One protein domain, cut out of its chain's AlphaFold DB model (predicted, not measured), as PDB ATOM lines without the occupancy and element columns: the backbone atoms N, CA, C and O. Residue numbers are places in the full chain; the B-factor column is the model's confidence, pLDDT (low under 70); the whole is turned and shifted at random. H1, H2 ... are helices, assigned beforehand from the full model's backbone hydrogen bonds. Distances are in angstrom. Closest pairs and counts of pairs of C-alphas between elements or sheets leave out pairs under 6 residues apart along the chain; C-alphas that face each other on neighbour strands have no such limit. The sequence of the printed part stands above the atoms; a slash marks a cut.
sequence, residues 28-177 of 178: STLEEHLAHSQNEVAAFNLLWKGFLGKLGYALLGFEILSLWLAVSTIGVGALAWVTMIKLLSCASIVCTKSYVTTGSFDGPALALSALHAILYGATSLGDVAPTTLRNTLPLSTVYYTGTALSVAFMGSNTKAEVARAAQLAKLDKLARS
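AT A GLANCE: This is residues 28 to 177 of the 178 residues of an uncharacterized protein of Achlya hypogyna (UniProt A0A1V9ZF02). A long, slim helical rod: H1 runs along most of its length, and near one end its later part, H2, H3 and the short H4 make a thicker head, while toward the other end the earlier part of H1 and the long H5 lie side by side as a two-helix stalk. H5 starts in the head, beside H2 and H3, and runs out along the stalk, so that H1, H2, H3 and H5 form an up-and-down bundle, each running against the one before, whose members overlap only in part. The printed part has 150 residues with five named helices, in the order H1 to H5, and no named strand; the class is all helix. It is only just loose, close to extended, with a radius of gyration of the C-alphas of 21.8 A, and spans 79 by 25 by 22 A.

HOW THE PARTS SIT: H1, residues 28 to 73, is the longest helix. With residues 34 to 56 alone it touches H5, residues 139 to 175, closest at the C-alphas of Asn 45 and Met 154, 6.3 A; they run opposite ways at a shallow tilt of 4 degrees. With residues 49 to 71 alone H1 touches H2, residues 76 to 102, closest at the C-alphas of Gly 53 and Lys 97, 5.3 A; this hairpin has a shallow tilt of 13 degrees. H2 and H3, residues 106 to 125, form another hairpin, closest at the C-alphas of Cys 95 and Ala 109, 4.8 A, at a shallow tilt of 29 degrees. Residues 109 to 117 of H3 touch residues 140 to 144 of H5, closest at the C-alphas of Ser 113 and Thr 141, 4.6 A, at a steep tilt of 38 degrees. H2 touches H5 too, the C-alphas of Ser 89 and Ser 140 being closest at 5.3 A. H4, residues 130 to 135, touches H1 at Ser 66 and Asn 135, their closest C-alphas, 7.2 A apart. H1 and H3 are apart. In H3, H4 and H5 every O i to N i+4 pair is within hydrogen-bond range; in H1 41 of 42 are, in H2 21 of 23.

IN THESE COORDINATES: H1 begins with C-alpha 28 at (185.344, 78.547, 180.641) and measures 66.4 A from first to last C-alpha. H5 measures 54.2 A and ends with C-alpha 175 at (197.511, 84.267, 182.958). H2 measures 38.7 A, from C-alpha 76 at (155.642, 58.989, 241.562), and H3 28.7 A.

THE WHOLE: The C-alphas of Val 76 and Ser 177, the two farthest apart, are 79.2 A from each other. The printed part has no cut, and its four links are tight. The mean pLDDT of the printed part is 88.7; residues 28, 30 to 31 and 176 to 177 are under 70.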
ATOM      1  N   SER A  28     186.797  78.669 180.499       65.88
ATOM      2  CA  SER A  28     185.344  78.547 180.641       65.88
ATOM      3  C   SER A  28     184.923  77.243 181.322       65.88
ATOM      4  O   SER A  28     184.036  77.269 182.170       65.88
ATOM      5  N   THR A  29     185.577  76.108 181.025       72.38
ATOM      6  CA  THR A  29     185.275  74.834 181.719       72.38
ATOM      7  C   THR A  29     185.655  74.879 183.194       72.38
ATOM      8  O   THR A  29     184.994  74.257 184.022       72.38
ATOM      9  N   LEU A  30     186.716  75.606 183.545       67.06
ATOM     10  CA  LEU A  30     187.182  75.712 184.922       67.06
ATOM     11  C   LEU A  30     186.302  76.652 185.757       67.06
ATOM     12  O   LEU A  30     185.993  76.340 186.908       67.06
ATOM     13  N   GLU A  31     185.861  77.770 185.175       69.31
ATOM     14  CA  GLU A  31     184.878  78.676 185.779       69.31
ATOM     15  C   GLU A  31     183.532  77.964 185.992       69.31
ATOM     16  O   GLU A  31     182.956  78.033 187.082       69.31
ATOM     17  N   GLU A  32     183.087  77.184 185.005       73.69
ATOM     18  CA  GLU A  32     181.885  76.355 185.101       73.69
ATOM     19  C   GLU A  32     182.025  75.265 186.177       73.69
ATOM     20  O   GLU A  32     181.127  75.101 187.005       73.69
ATOM     21  N   HIS A  33     183.174  74.584 186.262       74.75
ATOM     22  CA  HIS A  33     183.443  73.603 187.318       74.75
ATOM     23  C   HIS A  33     183.478  74.213 188.722       74.75
ATOM     24  O   HIS A  33     183.037  73.567 189.673       74.75
ATOM     25  N   LEU A  34     183.975  75.441 188.884       71.88
ATOM     26  CA  LEU A  34     183.974  76.120 190.182       71.88
ATOM     27  C   LEU A  34     182.578  76.555 190.603       71.88
ATOM     28  O   LEU A  34     182.205  76.352 191.761       71.88
ATOM     29  N   ALA A  35     181.806  77.119 189.675       74.69
ATOM     30  CA  ALA A  35     180.409  77.446 189.920       74.69
ATOM     31  C   ALA A  35     179.617  76.179 190.281       74.69
ATOM     32  O   ALA A  35     178.816  76.192 191.216       74.69
ATOM     33  N   HIS A  36     179.895  75.062 189.602       77.38
ATOM     34  CA  HIS A  36     179.308  73.765 189.918       77.38
ATOM     35  C   HIS A  36     179.708  73.274 191.316       77.38
ATOM     36  O   HIS A  36     178.824  72.986 192.115       77.38
ATOM     37  N   SER A  37     181.002  73.284 191.659       72.12
ATOM     38  CA  SER A  37     181.506  72.868 192.981       72.12
ATOM     39  C   SER A  37     180.881  73.681 194.124       72.12
ATOM     40  O   SER A  37     180.424  73.135 195.127       72.12
ATOM     41  N   GLN A  38     180.773  75.005 193.965       77.44
ATOM     42  CA  GLN A  38     180.131  75.865 194.964       77.44
ATOM     43  C   GLN A  38     178.638  75.559 195.124       77.44
ATOM     44  O   GLN A  38     178.132  75.509 196.250       77.44
ATOM     45  N   ASN A  39     177.937  75.322 194.013       81.06
ATOM     46  CA  ASN A  39     176.529  74.937 194.028       81.06
ATOM     47  C   ASN A  39     176.322  73.559 194.671       81.06
ATOM     48  O   ASN A  39     175.389  73.390 195.456       81.06
ATOM     49  N   GLU A  40     177.208  72.597 194.409       82.31
ATOM     50  CA  GLU A  40     177.192  71.273 195.037       82.31
ATOM     51  C   GLU A  40     177.390  71.363 196.552       82.31
ATOM     52  O   GLU A  40     176.644  70.746 197.313       82.31
ATOM     53  N   VAL A  41     178.330  72.189 197.020       84.62
ATOM     54  CA  VAL A  41     178.579  72.400 198.457       84.62
ATOM     55  C   VAL A  41     177.382  73.069 199.128       84.62
ATOM     56  O   VAL A  41     176.979  72.677 200.226       84.62
ATOM     57  N   ALA A  42     176.773  74.061 198.475       84.50
ATOM     58  CA  ALA A  42     175.568  74.709 198.977       84.50
ATOM     59  C   ALA A  42     174.385  73.727 199.055       84.50
ATOM     60  O   ALA A  42     173.687  73.690 200.074       84.50
ATOM     61  N   ALA A  43     174.195  72.894 198.029       86.38
ATOM     62  CA  ALA A  43     173.168  71.858 197.997       86.38
ATOM     63  C   ALA A  43     173.401  70.791 199.077       86.38
ATOM     64  O   ALA A  43     172.470  70.441 199.804       86.38
ATOM     65  N   PHE A  44     174.644  70.335 199.244       88.12
ATOM     66  CA  PHE A  44     175.041  69.410 200.303       88.12
ATOM     67  C   PHE A  44     174.729  69.986 201.687       88.12
ATOM     68  O   PHE A  44     174.053  69.341 202.490       88.12
ATOM     69  N   ASN A  45     175.144  71.228 201.947       89.62
ATOM     70  CA  ASN A  45     174.880  71.905 203.214       89.62
ATOM     71  C   ASN A  45     173.373  72.033 203.484       89.62
ATOM     72  O   ASN A  45     172.926  71.834 204.615       89.62
ATOM     73  N   LEU A  46     172.576  72.354 202.461       89.44
ATOM     74  CA  LEU A  46     171.124  72.480 202.590       89.44
ATOM     75  C   LEU A  46     170.462  71.130 202.893       89.44
ATOM     76  O   LEU A  46     169.638  71.043 203.808       89.44
ATOM     77  N   LEU A  47     170.846  70.074 202.171       92.56
ATOM     78  CA  LEU A  47     170.367  68.712 202.404       92.56
ATOM     79  C   LEU A  47     170.717  68.239 203.815       92.56
ATOM     80  O   LEU A  47     169.849  67.720 204.519       92.56
ATOM     81  N   TRP A  48     171.954  68.472 204.257       92.12
ATOM     82  CA  TRP A  48     172.424  68.040 205.571       92.12
ATOM     83  C   TRP A  48     171.732  68.792 206.711       92.12
ATOM     84  O   TRP A  48     171.264  68.174 207.666       92.12
ATOM     85  N   LYS A  49     171.557  70.116 206.584       92.62
ATOM     86  CA  LYS A  49     170.743  70.908 207.523       92.62
ATOM     87  C   LYS A  49     169.294  70.424 207.569       92.62
ATOM     88  O   LYS A  49     168.716  70.328 208.650       92.62
ATOM     89  N   GLY A  50     168.714  70.090 206.415       91.81
ATOM     90  CA  GLY A  50     167.367  69.527 206.320       91.81
ATOM     91  C   GLY A  50     167.247  68.164 207.006       91.81
ATOM     92  O   GLY A  50     166.282  67.924 207.733       91.81
ATOM     93  N   PHE A  51     168.235  67.289 206.820       94.69
ATOM     94  CA  PHE A  51     168.314  65.992 207.491       94.69
ATOM     95  C   PHE A  51     168.422  66.147 209.013       94.69
ATOM     96  O   PHE A  51     167.596  65.588 209.735       94.69
ATOM     97  N   LEU A  52     169.364  66.961 209.498       95.25
ATOM     98  CA  LEU A  52     169.541  67.224 210.929       95.25
ATOM     99  C   LEU A  52     168.283  67.858 211.541       95.25
ATOM    100  O   LEU A  52     167.826  67.427 212.595       95.25
ATOM    101  N   GLY A  53     167.638  68.795 210.841       93.75
ATOM    102  CA  GLY A  53     166.369  69.378 211.276       93.75
ATOM    103  C   GLY A  53     165.236  68.349 211.420       93.75
ATOM    104  O   GLY A  53     164.484  68.397 212.395       93.75
ATOM    105  N   LYS A  54     165.120  67.397 210.483       96.06
ATOM    106  CA  LYS A  54     164.153  66.281 210.561       96.06
ATOM    107  C   LYS A  54     164.491  65.310 211.692       96.06
ATOM    108  O   LYS A  54     163.584  64.879 212.402       96.06
ATOM    109  N   LEU A  55     165.775  65.016 211.892       96.44
ATOM    110  CA  LEU A  55     166.248  64.212 213.015       96.44
ATOM    111  C   LEU A  55     165.839  64.847 214.352       96.44
ATOM    112  O   LEU A  55     165.322  64.147 215.216       96.44
ATOM    113  N   GLY A  56     165.952  66.171 214.490       95.69
ATOM    114  CA  GLY A  56     165.479  66.896 215.672       95.69
ATOM    115  C   GLY A  56     163.997  66.659 215.988       95.69
ATOM    116  O   GLY A  56     163.645  66.441 217.144       95.69
ATOM    117  N   TYR A  57     163.119  66.628 214.979       96.44
ATOM    118  CA  TYR A  57     161.704  66.289 215.191       96.44
ATOM    119  C   TYR A  57     161.500  64.837 215.633       96.44
ATOM    120  O   TYR A  57     160.691  64.580 216.524       96.44
ATOM    121  N   ALA A  58     162.233  63.895 215.036       97.38
ATOM    122  CA  ALA A  58     162.163  62.489 215.425       97.38
ATOM    123  C   ALA A  58     162.611  62.286 216.884       97.38
ATOM    124  O   ALA A  58     161.937  61.593 217.643       97.38
ATOM    125  N   LEU A  59     163.698  62.948 217.297       96.69
ATOM    126  CA  LEU A  59     164.200  62.908 218.673       96.69
ATOM    127  C   LEU A  59     163.222  63.554 219.660       96.69
ATOM    128  O   LEU A  59     163.002  63.010 220.737       96.69
ATOM    129  N   LEU A  60     162.584  64.665 219.285       96.38
ATOM    130  CA  LEU A  60     161.536  65.283 220.099       96.38
ATOM    131  C   LEU A  60     160.352  64.326 220.312       96.38
ATOM    132  O   LEU A  60     159.875  64.169 221.434       96.38
ATOM    133  N   GLY A  61     159.903  63.653 219.248       95.94
ATOM    134  CA  GLY A  61     158.856  62.634 219.338       95.94
ATOM    135  C   GLY A  61     159.262  61.464 220.234       95.94
ATOM    136  O   GLY A  61     158.473  61.026 221.070       95.94
ATOM    137  N   PHE A  62     160.508  61.004 220.118       95.56
ATOM    138  CA  PHE A  62     161.059  59.968 220.988       95.56
ATOM    139  C   PHE A  62     161.066  60.390 222.463       95.56
ATOM    140  O   PHE A  62     160.651  59.606 223.314       95.56
ATOM    141  N   GLU A  63     161.472  61.621 222.784       94.69
ATOM    142  CA  GLU A  63     161.474  62.110 224.167       94.69
ATOM    143  C   GLU A  63     160.064  62.131 224.765       94.69
ATOM    144  O   GLU A  63     159.859  61.634 225.875       94.69
ATOM    145  N   ILE A  64     159.072  62.603 224.005       94.38
ATOM    146  CA  ILE A  64     157.663  62.614 224.423       94.38
ATOM    147  C   ILE A  64     157.146  61.187 224.656       94.38
ATOM    148  O   ILE A  64     156.529  60.914 225.686       94.38
ATOM    149  N   LEU A  65     157.430  60.259 223.737       94.25
ATOM    150  CA  LEU A  65     157.046  58.850 223.879       94.25
ATOM    151  C   LEU A  65     157.729  58.188 225.080       94.25
ATOM    152  O   LEU A  65     157.107  57.407 225.800       94.25
ATOM    153  N   SER A  66     158.997  58.514 225.325       92.75
ATOM    154  CA  SER A  66     159.733  57.987 226.472       92.75
ATOM    155  C   SER A  66     159.173  58.508 227.798       92.75
ATOM    156  O   SER A  66     159.061  57.740 228.751       92.75
ATOM    157  N   LEU A  67     158.737  59.773 227.849       92.56
ATOM    158  CA  LEU A  67     158.053  60.337 229.010       92.56
ATOM    159  C   LEU A  67     156.704  59.651 229.246       92.56
ATOM    160  O   LEU A  67     156.401  59.285 230.378       92.56
ATOM    161  N   TRP A  68     155.926  59.420 228.187       92.06
ATOM    162  CA  TRP A  68     154.669  58.674 228.280       92.06
ATOM    163  C   TRP A  68     154.874  57.278 228.881       92.06
ATOM    164  O   TRP A  68     154.149  56.878 229.790       92.06
ATOM    165  N   LEU A  69     155.906  56.556 228.436       90.44
ATOM    166  CA  LEU A  69     156.251  55.243 228.985       90.44
ATOM    167  C   LEU A  69     156.761  55.321 230.437       90.44
ATOM    168  O   LEU A  69     156.538  54.406 231.227       90.44
ATOM    169  N   ALA A  70     157.439  56.407 230.814       89.56
ATOM    170  CA  ALA A  70     157.931  56.611 232.175       89.56
ATOM    171  C   ALA A  70     156.790  56.720 233.202       89.56
ATOM    172  O   ALA A  70     156.942  56.236 234.324       89.56
ATOM    173  N   VAL A  71     155.633  57.275 232.814       88.81
ATOM    174  CA  VAL A  71     154.449  57.410 233.688       88.81
ATOM    175  C   VAL A  71     153.973  56.058 234.227       88.81
ATOM    176  O   VAL A  71     153.532  55.982 235.371       88.81
ATOM    177  N   SER A  72     154.080  54.985 233.440       87.12
ATOM    178  CA  SER A  72     153.628  53.644 233.838       87.12
ATOM    179  C   SER A  72     154.726  52.761 234.437       87.12
ATOM    180  O   SER A  72     154.431  51.666 234.912       87.12
ATOM    181  N   THR A  73     155.987  53.202 234.414       85.44
ATOM    182  CA  THR A  73     157.147  52.357 234.757       85.44
ATOM    183  C   THR A  73     157.992  52.887 235.913       85.44
ATOM    184  O   THR A  73     158.880  52.178 236.391       85.44
ATOM    185  N   ILE A  74     157.737  54.111 236.379       87.06
ATOM    186  CA  ILE A  74     158.527  54.788 237.413       87.06
ATOM    187  C   ILE A  74     157.626  55.199 238.584       87.06
ATOM    188  O   ILE A  74     156.477  55.590 238.398       87.06
ATOM    189  N   GLY A  75     158.155  55.132 239.809       85.94
ATOM    190  CA  GLY A  75     157.456  55.622 240.999       85.94
ATOM    191  C   GLY A  75     157.212  57.137 240.966       85.94
ATOM    192  O   GLY A  75     158.016  57.897 240.428       85.94
ATOM    193  N   VAL A  76     156.127  57.590 241.603       83.19
ATOM    194  CA  VAL A  76     155.642  58.989 241.562       83.19
ATOM    195  C   VAL A  76     156.727  60.019 241.917       83.19
ATOM    196  O   VAL A  76     156.832  61.050 241.258       83.19
ATOM    197  N   GLY A  77     157.583  59.730 242.907       80.00
ATOM    198  CA  GLY A  77     158.673  60.633 243.304       80.00
ATOM    199  C   GLY A  77     159.753  60.816 242.228       80.00
ATOM    200  O   GLY A  77     160.222  61.928 242.002       80.00
ATOM    201  N   ALA A  78     160.110  59.750 241.509       88.00
ATOM    202  CA  ALA A  78     161.088  59.816 240.422       88.00
ATOM    203  C   ALA A  78     160.470  60.333 239.109       88.00
ATOM    204  O   ALA A  78     161.182  60.890 238.273       88.00
ATOM    205  N   LEU A  79     159.147  60.218 238.942       90.69
ATOM    206  CA  LEU A  79     158.435  60.723 237.770       90.69
ATOM    207  C   LEU A  79     158.570  62.245 237.621       90.69
ATOM    208  O   LEU A  79     158.777  62.723 236.508       90.69
ATOM    209  N   ALA A  80     158.507  63.007 238.717       91.12
ATOM    210  CA  ALA A  80     158.684  64.461 238.676       91.12
ATOM    211  C   ALA A  80     160.079  64.853 238.158       91.12
ATOM    212  O   ALA A  80     160.201  65.696 237.267       91.12
ATOM    213  N   TRP A  81     161.122  64.180 238.654       91.12
ATOM    214  CA  TRP A  81     162.501  64.379 238.202       91.12
ATOM    215  C   TRP A  81     162.674  64.033 236.722       91.12
ATOM    216  O   TRP A  81     163.174  64.846 235.946       91.12
ATOM    217  N   VAL A  82     162.196  62.858 236.306       92.94
ATOM    218  CA  VAL A  82     162.257  62.425 234.904       92.94
ATOM    219  C   VAL A  82     161.500  63.399 234.007       92.94
ATOM    220  O   VAL A  82     162.021  63.786 232.969       92.94
ATOM    221  N   THR A  83     160.325  63.871 234.422       93.88
ATOM    222  CA  THR A  83     159.546  64.858 233.659       93.88
ATOM    223  C   THR A  83     160.333  66.149 233.455       93.88
ATOM    224  O   THR A  83     160.420  66.636 232.330       93.88
ATOM    225  N   MET A  84     160.966  66.675 234.509       94.25
ATOM    226  CA  MET A  84     161.812  67.867 234.412       94.25
ATOM    227  C   MET A  84     162.962  67.663 233.413       94.25
ATOM    228  O   MET A  84     163.184  68.509 232.546       94.25
ATOM    229  N   ILE A  85     163.656  66.525 233.493       94.56
ATOM    230  CA  ILE A  85     164.759  66.178 232.587       94.56
ATOM    231  C   ILE A  85     164.275  66.051 231.135       94.56
ATOM    232  O   ILE A  85     164.915  66.565 230.220       94.56
ATOM    233  N   LYS A  86     163.114  65.432 230.908       94.94
ATOM    234  CA  LYS A  86     162.525  65.290 229.572       94.94
ATOM    235  C   LYS A  86     162.122  66.632 228.971       94.94
ATOM    236  O   LYS A  86     162.419  66.880 227.806       94.94
ATOM    237  N   LEU A  87     161.525  67.528 229.758       95.12
ATOM    238  CA  LEU A  87     161.204  68.887 229.309       95.12
ATOM    239  C   LEU A  87     162.468  69.678 228.953       95.12
ATOM    240  O   LEU A  87     162.498  70.343 227.914       95.12
ATOM    241  N   LEU A  88     163.523  69.557 229.764       96.38
ATOM    242  CA  LEU A  88     164.834  70.137 229.472       96.38
ATOM    243  C   LEU A  88     165.414  69.587 228.158       96.38
ATOM    244  O   LEU A  88     165.873  70.365 227.320       96.38
ATOM    245  N   SER A  89     165.349  68.267 227.954       96.31
ATOM    246  CA  SER A  89     165.801  67.612 226.722       96.31
ATOM    247  C   SER A  89     165.035  68.121 225.500       96.31
ATOM    248  O   SER A  89     165.644  68.533 224.513       96.31
ATOM    249  N   CYS A  90     163.704  68.206 225.584       97.00
ATOM    250  CA  CYS A  90     162.855  68.748 224.523       97.00
ATOM    251  C   CYS A  90     163.222  70.197 224.177       97.00
ATOM    252  O   CYS A  90     163.396  70.521 223.001       97.00
ATOM    253  N   ALA A  91     163.384  71.064 225.182       96.69
ATOM    254  CA  ALA A  91     163.789  72.453 224.972       96.69
ATOM    255  C   ALA A  91     165.162  72.539 224.282       96.69
ATOM    256  O   ALA A  91     165.327  73.257 223.296       96.69
ATOM    257  N   SER A  92     166.125  71.738 224.742       96.56
ATOM    258  CA  SER A  92     167.464  71.635 224.157       96.56
ATOM    259  C   SER A  92     167.436  71.146 222.700       96.56
ATOM    260  O   SER A  92     168.109  71.728 221.845       96.56
ATOM    261  N   ILE A  93     166.617  70.140 222.373       97.25
ATOM    262  CA  ILE A  93     166.438  69.630 221.002       97.25
ATOM    263  C   ILE A  93     165.830  70.703 220.097       97.25
ATOM    264  O   ILE A  93     166.306  70.896 218.977       97.25
ATOM    265  N   VAL A  94     164.818  71.436 220.572       96.88
ATOM    266  CA  VAL A  94     164.198  72.535 219.816       96.88
ATOM    267  C   VAL A  94     165.212  73.646 219.539       96.88
ATOM    268  O   VAL A  94     165.315  74.094 218.395       96.88
ATOM    269  N   CYS A  95     166.009  74.047 220.533       96.44
ATOM    270  CA  CYS A  95     167.080  75.026 220.339       96.44
ATOM    271  C   CYS A  95     168.142  74.520 219.352       96.44
ATOM    272  O   CYS A  95     168.494  75.240 218.425       96.44
ATOM    273  N   THR A  96     168.598  73.271 219.488       96.62
ATOM    274  CA  THR A  96     169.607  72.661 218.599       96.62
ATOM    275  C   THR A  96     169.108  72.559 217.158       96.62
ATOM    276  O   THR A  96     169.842  72.820 216.205       96.62
ATOM    277  N   LYS A  97     167.832  72.215 216.979       96.19
ATOM    278  CA  LYS A  97     167.181  72.202 215.671       96.19
ATOM    279  C   LYS A  97     167.168  73.607 215.055       96.19
ATOM    280  O   LYS A  97     167.569  73.754 213.906       96.19
ATOM    281  N   SER A  98     166.753  74.631 215.798       94.12
ATOM    282  CA  SER A  98     166.788  76.023 215.314       94.12
ATOM    283  C   SER A  98     168.216  76.484 214.998       94.12
ATOM    284  O   SER A  98     168.449  77.149 213.988       94.12
ATOM    285  N   TYR A  99     169.195  76.042 215.785       94.00
ATOM    286  CA  TYR A  99     170.608  76.289 215.524       94.00
ATOM    287  C   TYR A  99     171.044  75.737 214.168       94.00
ATOM    288  O   TYR A  99     171.594  76.479 213.357       94.00
ATOM    289  N   VAL A 100     170.730  74.482 213.850       93.50
ATOM    290  CA  VAL A 100     171.169  73.900 212.575       93.50
ATOM    291  C   VAL A 100     170.387  74.412 211.369       93.50
ATOM    292  O   VAL A 100     170.967  74.600 210.297       93.50
ATOM    293  N   THR A 101     169.082  74.661 211.513       90.69
ATOM    294  CA  THR A 101     168.244  75.067 210.377       90.69
ATOM    295  C   THR A 101     168.363  76.549 210.062       90.69
ATOM    296  O   THR A 101     168.396  76.918 208.890       90.69
ATOM    297  N   THR A 102     168.422  77.400 211.086       89.25
ATOM    298  CA  THR A 102     168.359  78.861 210.930       89.25
ATOM    299  C   THR A 102     169.580  79.591 211.482       89.25
ATOM    300  O   THR A 102     169.687  80.796 211.289       89.25
ATOM    301  N   GLY A 103     170.513  78.902 212.149       86.81
ATOM    302  CA  GLY A 103     171.679  79.537 212.777       86.81
ATOM    303  C   GLY A 103     171.353  80.299 214.065       86.81
ATOM    304  O   GLY A 103     172.200  81.021 214.580       86.81
ATOM    305  N   SER A 104     170.133  80.168 214.589       86.06
ATOM    306  CA  SER A 104     169.666  80.859 215.795       86.06
ATOM    307  C   SER A 104     169.745  79.945 217.020       86.06
ATOM    308  O   SER A 104     169.654  78.735 216.895       86.06
ATOM    309  N   PHE A 105     169.862  80.505 218.226       88.50
ATOM    310  CA  PHE A 105     169.856  79.740 219.487       88.50
ATOM    311  C   PHE A 105     171.060  78.807 219.750       88.50
ATOM    312  O   PHE A 105     170.915  77.884 220.546       88.50
ATOM    313  N   ASP A 106     172.255  79.060 219.197       90.31
ATOM    314  CA  ASP A 106     173.461  78.262 219.524       90.31
ATOM    315  C   ASP A 106     173.790  78.274 221.032       90.31
ATOM    316  O   ASP A 106     173.831  77.230 221.678       90.31
ATOM    317  N   GLY A 107     173.916  79.465 221.634       92.88
ATOM    318  CA  GLY A 107     174.208  79.613 223.067       92.88
ATOM    319  C   GLY A 107     173.205  78.887 223.979       92.88
ATOM    320  O   GLY A 107     173.621  78.078 224.809       92.88
ATOM    321  N   PRO A 108     171.886  79.109 223.817       94.56
ATOM    322  CA  PRO A 108     170.861  78.348 224.533       94.56
ATOM    323  C   PRO A 108     170.916  76.835 224.274       94.56
ATOM    324  O   PRO A 108     170.774  76.058 225.217       94.56
ATOM    325  N   ALA A 109     171.148  76.400 223.031       93.62
ATOM    326  CA  ALA A 109     171.262  74.982 222.694       93.62
ATOM    327  C   ALA A 109     172.437  74.323 223.430       93.62
ATOM    328  O   ALA A 109     172.253  73.269 224.043       93.62
ATOM    329  N   LEU A 110     173.606  74.971 223.443       95.31
ATOM    330  CA  LEU A 110     174.784  74.524 224.183       95.31
ATOM    331  C   LEU A 110     174.512  74.471 225.687       95.31
ATOM    332  O   LEU A 110     174.744  73.442 226.315       95.31
ATOM    333  N   ALA A 111     173.999  75.562 226.262       96.25
ATOM    334  CA  ALA A 111     173.784  75.682 227.701       96.25
ATOM    335  C   ALA A 111     172.805  74.621 228.225       96.25
ATOM    336  O   ALA A 111     173.096  73.950 229.214       96.25
ATOM    337  N   LEU A 112     171.678  74.416 227.537       96.25
ATOM    338  CA  LEU A 112     170.690  73.404 227.921       96.25
ATOM    339  C   LEU A 112     171.231  71.979 227.735       96.25
ATOM    340  O   LEU A 112     170.988  71.119 228.578       96.25
ATOM    341  N   SER A 113     171.997  71.732 226.668       95.75
ATOM    342  CA  SER A 113     172.640  70.431 226.425       95.75
ATOM    343  C   SER A 113     173.708  70.107 227.468       95.75
ATOM    344  O   SER A 113     173.802  68.968 227.924       95.75
ATOM    345  N   ALA A 114     174.508  71.098 227.863       96.50
ATOM    346  CA  ALA A 114     175.514  70.958 228.905       96.50
ATOM    347  C   ALA A 114     174.857  70.734 230.271       96.50
ATOM    348  O   ALA A 114     175.255  69.828 231.001       96.50
ATOM    349  N   LEU A 115     173.803  71.493 230.587       96.81
ATOM    350  CA  LEU A 115     173.025  71.302 231.808       96.81
ATOM    351  C   LEU A 115     172.434  69.890 231.877       96.81
ATOM    352  O   LEU A 115     172.563  69.230 232.903       96.81
ATOM    353  N   HIS A 116     171.848  69.391 230.785       95.38
ATOM    354  CA  HIS A 116     171.304  68.034 230.735       95.38
ATOM    355  C   HIS A 116     172.389  66.971 230.988       95.38
ATOM    356  O   HIS A 116     172.175  66.056 231.782       95.38
ATOM    357  N   ALA A 117     173.579  67.125 230.399       95.94
ATOM    358  CA  ALA A 117     174.709  66.227 230.643       95.94
ATOM    359  C   ALA A 117     175.193  66.259 232.104       95.94
ATOM    360  O   ALA A 117     175.460  65.206 232.684       95.94
ATOM    361  N   ILE A 118     175.268  67.447 232.714       95.94
ATOM    362  CA  ILE A 118     175.644  67.610 234.127       95.94
ATOM    363  C   ILE A 118     174.611  66.936 235.033       95.94
ATOM    364  O   ILE A 118     174.986  66.199 235.941       95.94
ATOM    365  N   LEU A 119     173.317  67.141 234.772       94.06
ATOM    366  CA  LEU A 119     172.242  66.516 235.543       94.06
ATOM    367  C   LEU A 119     172.260  64.992 235.409       94.06
ATOM    368  O   LEU A 119     172.068  64.294 236.405       94.06
ATOM    369  N   TYR A 120     172.539  64.467 234.214       94.56
ATOM    370  CA  TYR A 120     172.740  63.034 234.020       94.56
ATOM    371  C   TYR A 120     173.937  62.517 234.826       94.56
ATOM    372  O   TYR A 120     173.787  61.538 235.551       94.56
ATOM    373  N   GLY A 121     175.085  63.202 234.769       93.44
ATOM    374  CA  GLY A 121     176.276  62.849 235.548       93.44
ATOM    375  C   GLY A 121     176.035  62.888 237.060       93.44
ATOM    376  O   GLY A 121     176.458  61.996 237.784       93.44
ATOM    377  N   ALA A 122     175.289  63.876 237.552       91.50
ATOM    378  CA  ALA A 122     174.886  63.927 238.956       91.50
ATOM    379  C   ALA A 122     173.941  62.767 239.322       91.50
ATOM    380  O   ALA A 122     174.074  62.174 240.389       91.50
ATOM    381  N   THR A 123     173.017  62.412 238.421       90.75
ATOM    382  CA  THR A 123     172.084  61.291 238.616       90.75
ATOM    383  C   THR A 123     172.812  59.942 238.601       90.75
ATOM    384  O   THR A 123     172.436  59.051 239.355       90.75
ATOM    385  N   SER A 124     173.850  59.780 237.775       90.56
ATOM    386  CA  SER A 124     174.612  58.530 237.655       90.56
ATOM    387  C   SER A 124     175.572  58.275 238.818       90.56
ATOM    388  O   SER A 124     175.923  57.125 239.064       90.56
ATOM    389  N   LEU A 125     175.989  59.325 239.531       91.31
ATOM    390  CA  LEU A 125     176.795  59.211 240.750       91.31
ATOM    391  C   LEU A 125     175.965  58.822 241.985       91.31
ATOM    392  O   LEU A 125     176.536  58.411 242.993       91.31
ATOM    393  N   GLY A 126     174.640  58.971 241.927       86.12
ATOM    394  CA  GLY A 126     173.733  58.544 242.990       86.12
ATOM    395  C   GLY A 126     173.322  57.075 242.865       86.12
ATOM    396  O   GLY A 126     173.392  56.486 241.789       86.12
ATOM    397  N   ASP A 127     172.811  56.499 243.956       85.19
ATOM    398  CA  ASP A 127     172.207  55.156 243.969       85.19
ATOM    399  C   ASP A 127     170.775  55.192 243.402       85.19
ATOM    400  O   ASP A 127     169.770  54.994 244.087       85.19
ATOM    401  N   VAL A 128     170.671  55.592 242.134       86.62
ATOM    402  CA  VAL A 128     169.403  55.781 241.430       86.62
ATOM    403  C   VAL A 128     169.031  54.498 240.692       86.62
ATOM    404  O   VAL A 128     169.857  53.889 240.014       86.62
ATOM    405  N   ALA A 129     167.753  54.111 240.764       87.81
ATOM    406  CA  ALA A 129     167.248  52.927 240.074       87.81
ATOM    407  C   ALA A 129     167.635  52.925 238.574       87.81
ATOM    408  O   ALA A 129     167.468  53.950 237.899       87.81
ATOM    409  N   PRO A 130     168.059  51.778 238.000       88.12
ATOM    410  CA  PRO A 130     168.491  51.695 236.600       88.12
ATOM    411  C   PRO A 130     167.437  52.172 235.594       88.12
ATOM    412  O   PRO A 130     167.761  52.729 234.545       88.12
ATOM    413  N   THR A 131     166.155  51.982 235.918       86.62
ATOM    414  CA  THR A 131     165.028  52.461 235.112       86.62
ATOM    415  C   THR A 131     164.985  53.984 235.052       86.62
ATOM    416  O   THR A 131     164.805  54.541 233.970       86.62
ATOM    417  N   THR A 132     165.201  54.669 236.173       87.25
ATOM    418  CA  THR A 132     165.276  56.133 236.236       87.25
ATOM    419  C   THR A 132     166.500  56.644 235.482       87.25
ATOM    420  O   THR A 132     166.354  57.533 234.647       87.25
ATOM    421  N   LEU A 133     167.672  56.029 235.678       90.12
ATOM    422  CA  LEU A 133     168.908  56.413 234.985       90.12
ATOM    423  C   LEU A 133     168.790  56.286 233.458       90.12
ATOM    424  O   LEU A 133     169.230  57.157 232.712       90.12
ATOM    425  N   ARG A 134     168.150  55.218 232.967       89.69
ATOM    426  CA  ARG A 134     167.887  55.041 231.531       89.69
ATOM    427  C   ARG A 134     166.967  56.129 230.979       89.69
ATOM    428  O   ARG A 134     167.128  56.554 229.839       89.69
ATOM    429  N   ASN A 135     165.994  56.577 231.768       89.38
ATOM    430  CA  ASN A 135     165.059  57.617 231.349       89.38
ATOM    431  C   ASN A 135     165.669  59.027 231.387       89.38
ATOM    432  O   ASN A 135     165.118  59.923 230.757       89.38
ATOM    433  N   THR A 136     166.812  59.232 232.042       90.00
ATOM    434  CA  THR A 136     167.514  60.527 232.088       90.00
ATOM    435  C   THR A 136     168.702  60.619 231.129       90.00
ATOM    436  O   THR A 136     169.499  61.548 231.242       90.00
ATOM    437  N   LEU A 137     168.840  59.678 230.184       91.94
ATOM    438  CA  LEU A 137     169.927  59.692 229.202       91.94
ATOM    439  C   LEU A 137     169.993  61.034 228.443       91.94
ATOM    440  O   LEU A 137     168.963  61.490 227.936       91.94
ATOM    441  N   PRO A 138     171.191  61.636 228.293       93.06
ATOM    442  CA  PRO A 138     171.359  62.990 227.773       93.06
ATOM    443  C   PRO A 138     171.320  63.019 226.236       93.06
ATOM    444  O   PRO A 138     172.282  63.397 225.563       93.06
ATOM    445  N   LEU A 139     170.192  62.600 225.656       93.81
ATOM    446  CA  LEU A 139     169.997  62.494 224.207       93.81
ATOM    447  C   LEU A 139     170.193  63.843 223.506       93.81
ATOM    448  O   LEU A 139     170.791  63.906 222.431       93.81
ATOM    449  N   SER A 140     169.742  64.928 224.136       94.12
ATOM    450  CA  SER A 140     169.912  66.275 223.596       94.12
ATOM    451  C   SER A 140     171.384  66.691 223.491       94.12
ATOM    452  O   SER A 140     171.756  67.351 222.524       94.12
ATOM    453  N   THR A 141     172.252  66.232 224.401       94.81
ATOM    454  CA  THR A 141     173.703  66.465 224.335       94.81
ATOM    455  C   THR A 141     174.337  65.728 223.161       94.81
ATOM    456  O   THR A 141     175.143  66.307 222.433       94.81
ATOM    457  N   VAL A 142     173.955  64.468 222.934       95.31
ATOM    458  CA  VAL A 142     174.426  63.689 221.774       95.31
ATOM    459  C   VAL A 142     173.991  64.364 220.473       95.31
ATOM    460  O   VAL A 142     174.787  64.529 219.550       95.31
ATOM    461  N   TYR A 143     172.743  64.824 220.416       96.94
ATOM    462  CA  TYR A 143     172.226  65.529 219.253       96.94
ATOM    463  C   TYR A 143     172.930  66.872 219.018       96.94
ATOM    464  O   TYR A 143     173.346  67.141 217.889       96.94
ATOM    465  N   TYR A 144     173.126  67.688 220.059       96.50
ATOM    466  CA  TYR A 144     173.842  68.961 219.950       96.50
ATOM    467  C   TYR A 144     175.280  68.761 219.487       96.50
ATOM    468  O   TYR A 144     175.696  69.387 218.518       96.50
ATOM    469  N   THR A 145     176.026  67.853 220.116       95.44
ATOM    470  CA  THR A 145     177.427  67.593 219.753       95.44
ATOM    471  C   THR A 145     177.561  67.100 218.312       95.44
ATOM    472  O   THR A 145     178.350  67.661 217.552       95.44
ATOM    473  N   GLY A 146     176.744  66.131 217.886       95.31
ATOM    474  CA  GLY A 146     176.739  65.654 216.499       95.31
ATOM    475  C   GLY A 146     176.364  66.746 215.491       95.31
ATOM    476  O   GLY A 146     176.956  66.845 214.413       95.31
ATOM    477  N   THR A 147     175.424  67.613 215.863       94.75
ATOM    478  CA  THR A 147     174.987  68.745 215.040       94.75
ATOM    479  C   THR A 147     176.063  69.824 214.941       94.75
ATOM    480  O   THR A 147     176.381  70.263 213.839       94.75
ATOM    481  N   ALA A 148     176.668  70.223 216.059       93.62
ATOM    482  CA  ALA A 148     177.729  71.224 216.112       93.62
ATOM    483  C   ALA A 148     178.966  70.773 215.325       93.62
ATOM    484  O   ALA A 148     179.505  71.539 214.527       93.62
ATOM    485  N   LEU A 149     179.363  69.502 215.467       94.19
ATOM    486  CA  LEU A 149     180.434  68.915 214.661       94.19
ATOM    487  C   LEU A 149     180.081  68.946 213.173       94.19
ATOM    488  O   LEU A 149     180.885  69.406 212.366       94.19
ATOM    489  N   SER A 150     178.866  68.535 212.802       93.44
ATOM    490  CA  SER A 150     178.406  68.587 211.409       93.44
ATOM    491  C   SER A 150     178.456  70.006 210.836       93.44
ATOM    492  O   SER A 150     178.928  70.204 209.718       93.44
ATOM    493  N   VAL A 151     178.005  71.008 211.596       91.25
ATOM    494  CA  VAL A 151     178.058  72.422 211.194       91.25
ATOM    495  C   VAL A 151     179.500  72.899 211.037       91.25
ATOM    496  O   VAL A 151     179.809  73.571 210.051       91.25
ATOM    497  N   ALA A 152     180.400  72.507 211.939       90.25
ATOM    498  CA  ALA A 152     181.823  72.812 211.824       90.25
ATOM    499  C   ALA A 152     182.450  72.181 210.567       90.25
ATOM    500  O   ALA A 152     183.174  72.865 209.841       90.25
ATOM    501  N   PHE A 153     182.133  70.919 210.257       89.75
ATOM    502  CA  PHE A 153     182.596  70.247 209.038       89.75
ATOM    503  C   PHE A 153     182.078  70.933 207.769       89.75
ATOM    504  O   PHE A 153     182.870  71.238 206.876       89.75
ATOM    505  N   MET A 154     180.782  71.252 207.710       89.44
ATOM    506  CA  MET A 154     180.182  71.997 206.595       89.44
ATOM    507  C   MET A 154     180.842  73.372 206.407       89.44
ATOM    508  O   MET A 154     181.161  73.773 205.285       89.44
ATOM    509  N   GLY A 155     181.095  74.086 207.507       87.06
ATOM    510  CA  GLY A 155     181.769  75.381 207.491       87.06
ATOM    511  C   GLY A 155     183.206  75.296 206.973       87.06
ATOM    512  O   GLY A 155     183.606  76.117 206.149       87.06
ATOM    513  N   SER A 156     183.969  74.295 207.410       88.44
ATOM    514  CA  SER A 156     185.336  74.055 206.932       88.44
ATOM    515  C   SER A 156     185.372  73.712 205.445       88.44
ATOM    516  O   SER A 156     186.186  74.275 204.717       88.44
ATOM    517  N   ASN A 157     184.453  72.860 204.980       85.00
ATOM    518  CA  ASN A 157     184.368  72.485 203.570       85.00
ATOM    519  C   ASN A 157     184.025  73.697 202.686       85.00
ATOM    520  O   ASN A 157     184.696  73.981 201.699       85.00
ATOM    521  N   THR A 158     183.059  74.509 203.126       84.44
ATOM    522  CA  THR A 158     182.686  75.751 202.429       84.44
ATOM    523  C   THR A 158     183.863  76.728 202.346       84.44
ATOM    524  O   THR A 158     184.114  77.313 201.296       84.44
ATOM    525  N   LYS A 159     184.630  76.897 203.432       85.56
ATOM    526  CA  LYS A 159     185.825  77.760 203.438       85.56
ATOM    527  C   LYS A 159     186.917  77.247 202.497       85.56
ATOM    528  O   LYS A 159     187.553  78.062 201.833       85.56
ATOM    529  N   ALA A 160     187.132  75.933 202.444       83.44
ATOM    530  CA  ALA A 160     188.113  75.322 201.550       83.44
ATOM    531  C   ALA A 160     187.766  75.580 200.075       83.44
ATOM    532  O   ALA A 160     188.627  76.003 199.306       83.44
ATOM    533  N   GLU A 161     186.495  75.433 199.705       81.12
ATOM    534  CA  GLU A 161     186.027  75.674 198.335       81.12
ATOM    535  C   GLU A 161     186.073  77.160 197.950       81.12
ATOM    536  O   GLU A 161     186.516  77.508 196.855       81.12
ATOM    537  N   VAL A 162     185.745  78.070 198.875       81.31
ATOM    538  CA  VAL A 162     185.932  79.517 198.659       81.31
ATOM    539  C   VAL A 162     187.415  79.867 198.481       81.31
ATOM    540  O   VAL A 162     187.760  80.660 197.604       81.31
ATOM    541  N   ALA A 163     188.312  79.272 199.274       83.69
ATOM    542  CA  ALA A 163     189.751  79.489 199.136       83.69
ATOM    543  C   ALA A 163     190.284  78.971 197.790       83.69
ATOM    544  O   ALA A 163     191.067  79.666 197.138       83.69
ATOM    545  N   ARG A 164     189.816  77.801 197.343       80.38
ATOM    546  CA  ARG A 164     190.150  77.222 196.036       80.38
ATOM    547  C   ARG A 164     189.682  78.116 194.889       80.38
ATOM    548  O   ARG A 164     190.471  78.422 193.997       80.38
ATOM    549  N   ALA A 165     188.451  78.619 194.953       79.56
ATOM    550  CA  ALA A 165     187.928  79.572 193.977       79.56
ATOM    551  C   ALA A 165     188.735  80.884 193.949       79.56
ATOM    552  O   ALA A 165     189.069  81.390 192.877       79.56
ATOM    553  N   ALA A 166     189.129  81.410 195.113       79.56
ATOM    554  CA  ALA A 166     189.942  82.622 195.201       79.56
ATOM    555  C   ALA A 166     191.363  82.442 194.633       79.56
ATOM    556  O   ALA A 166     191.914  83.372 194.044       79.56
ATOM    557  N   GLN A 167     191.972  81.266 194.809       81.31
ATOM    558  CA  GLN A 167     193.274  80.941 194.215       81.31
ATOM    559  C   GLN A 167     193.191  80.845 192.691       81.31
ATOM    560  O   GLN A 167     194.044  81.399 192.001       81.31
ATOM    561  N   LEU A 168     192.142  80.215 192.166       76.81
ATOM    562  CA  LEU A 168     191.933  80.085 190.725       76.81
ATOM    563  C   LEU A 168     191.666  81.438 190.059       76.81
ATOM    564  O   LEU A 168     192.278  81.740 189.040       76.81
ATOM    565  N   ALA A 169     190.889  82.319 190.693       76.75
ATOM    566  CA  ALA A 169     190.696  83.688 190.206       76.75
ATOM    567  C   ALA A 169     192.004  84.507 190.169       76.75
ATOM    568  O   ALA A 169     192.173  85.384 189.321       76.75
ATOM    569  N   LYS A 170     192.945  84.249 191.089       82.25
ATOM    570  CA  LYS A 170     194.280  84.871 191.047       82.25
ATOM    571  C   LYS A 170     195.127  84.315 189.904       82.25
ATOM    572  O   LYS A 170     195.824  85.094 189.261       82.25
ATOM    573  N   LEU A 171     195.064  83.007 189.658       77.81
ATOM    574  CA  LEU A 171     195.782  82.360 188.557       77.81
ATOM    575  C   LEU A 171     195.283  82.848 187.191       77.81
ATOM    576  O   LEU A 171     196.107  83.193 186.353       77.81
ATOM    577  N   ASP A 172     193.971  82.982 187.002       74.19
ATOM    578  CA  ASP A 172     193.383  83.522 185.767       74.19
ATOM    579  C   ASP A 172     193.805  84.986 185.520       74.19
ATOM    580  O   ASP A 172     194.219  85.348 184.421       74.19
ATOM    581  N   LYS A 173     193.826  85.830 186.564       77.00
ATOM    582  CA  LYS A 173     194.348  87.208 186.450       77.00
ATOM    583  C   LYS A 173     195.818  87.263 186.039       77.00
ATOM    584  O   LYS A 173     196.190  88.159 185.290       77.00
ATOM    585  N   LEU A 174     196.641  86.349 186.552       73.44
ATOM    586  CA  LEU A 174     198.056  86.274 186.194       73.44
ATOM    587  C   LEU A 174     198.236  85.801 184.749       73.44
ATOM    588  O   LEU A 174     199.006  86.416 184.018       73.44
ATOM    589  N   ALA A 175     197.483  84.783 184.325       72.81
ATOM    590  CA  ALA A 175     197.511  84.267 182.958       72.81
ATOM    591  C   ALA A 175     197.096  85.326 181.922       72.81
ATOM    592  O   ALA A 175     197.732  85.434 180.885       72.81
ATOM    593  N   ARG A 176     196.096  86.166 182.225       67.00
ATOM    594  CA  ARG A 176     195.653  87.268 181.343       67.00
ATOM    595  C   ARG A 176     196.545  88.518 181.374       67.00
ATOM    596  O   ARG A 176     196.274  89.470 180.650       67.00
ATOM    597  N   SER A 177     197.527  88.569 182.275       63.75
ATOM    598  CA  SER A 177     198.462  89.700 182.408       63.75
ATOM    599  C   SER A 177     199.802  89.479 181.702       63.75
ATOM    600  O   SER A 177     200.640  90.382 181.709       63.75
TER     601      SER A 177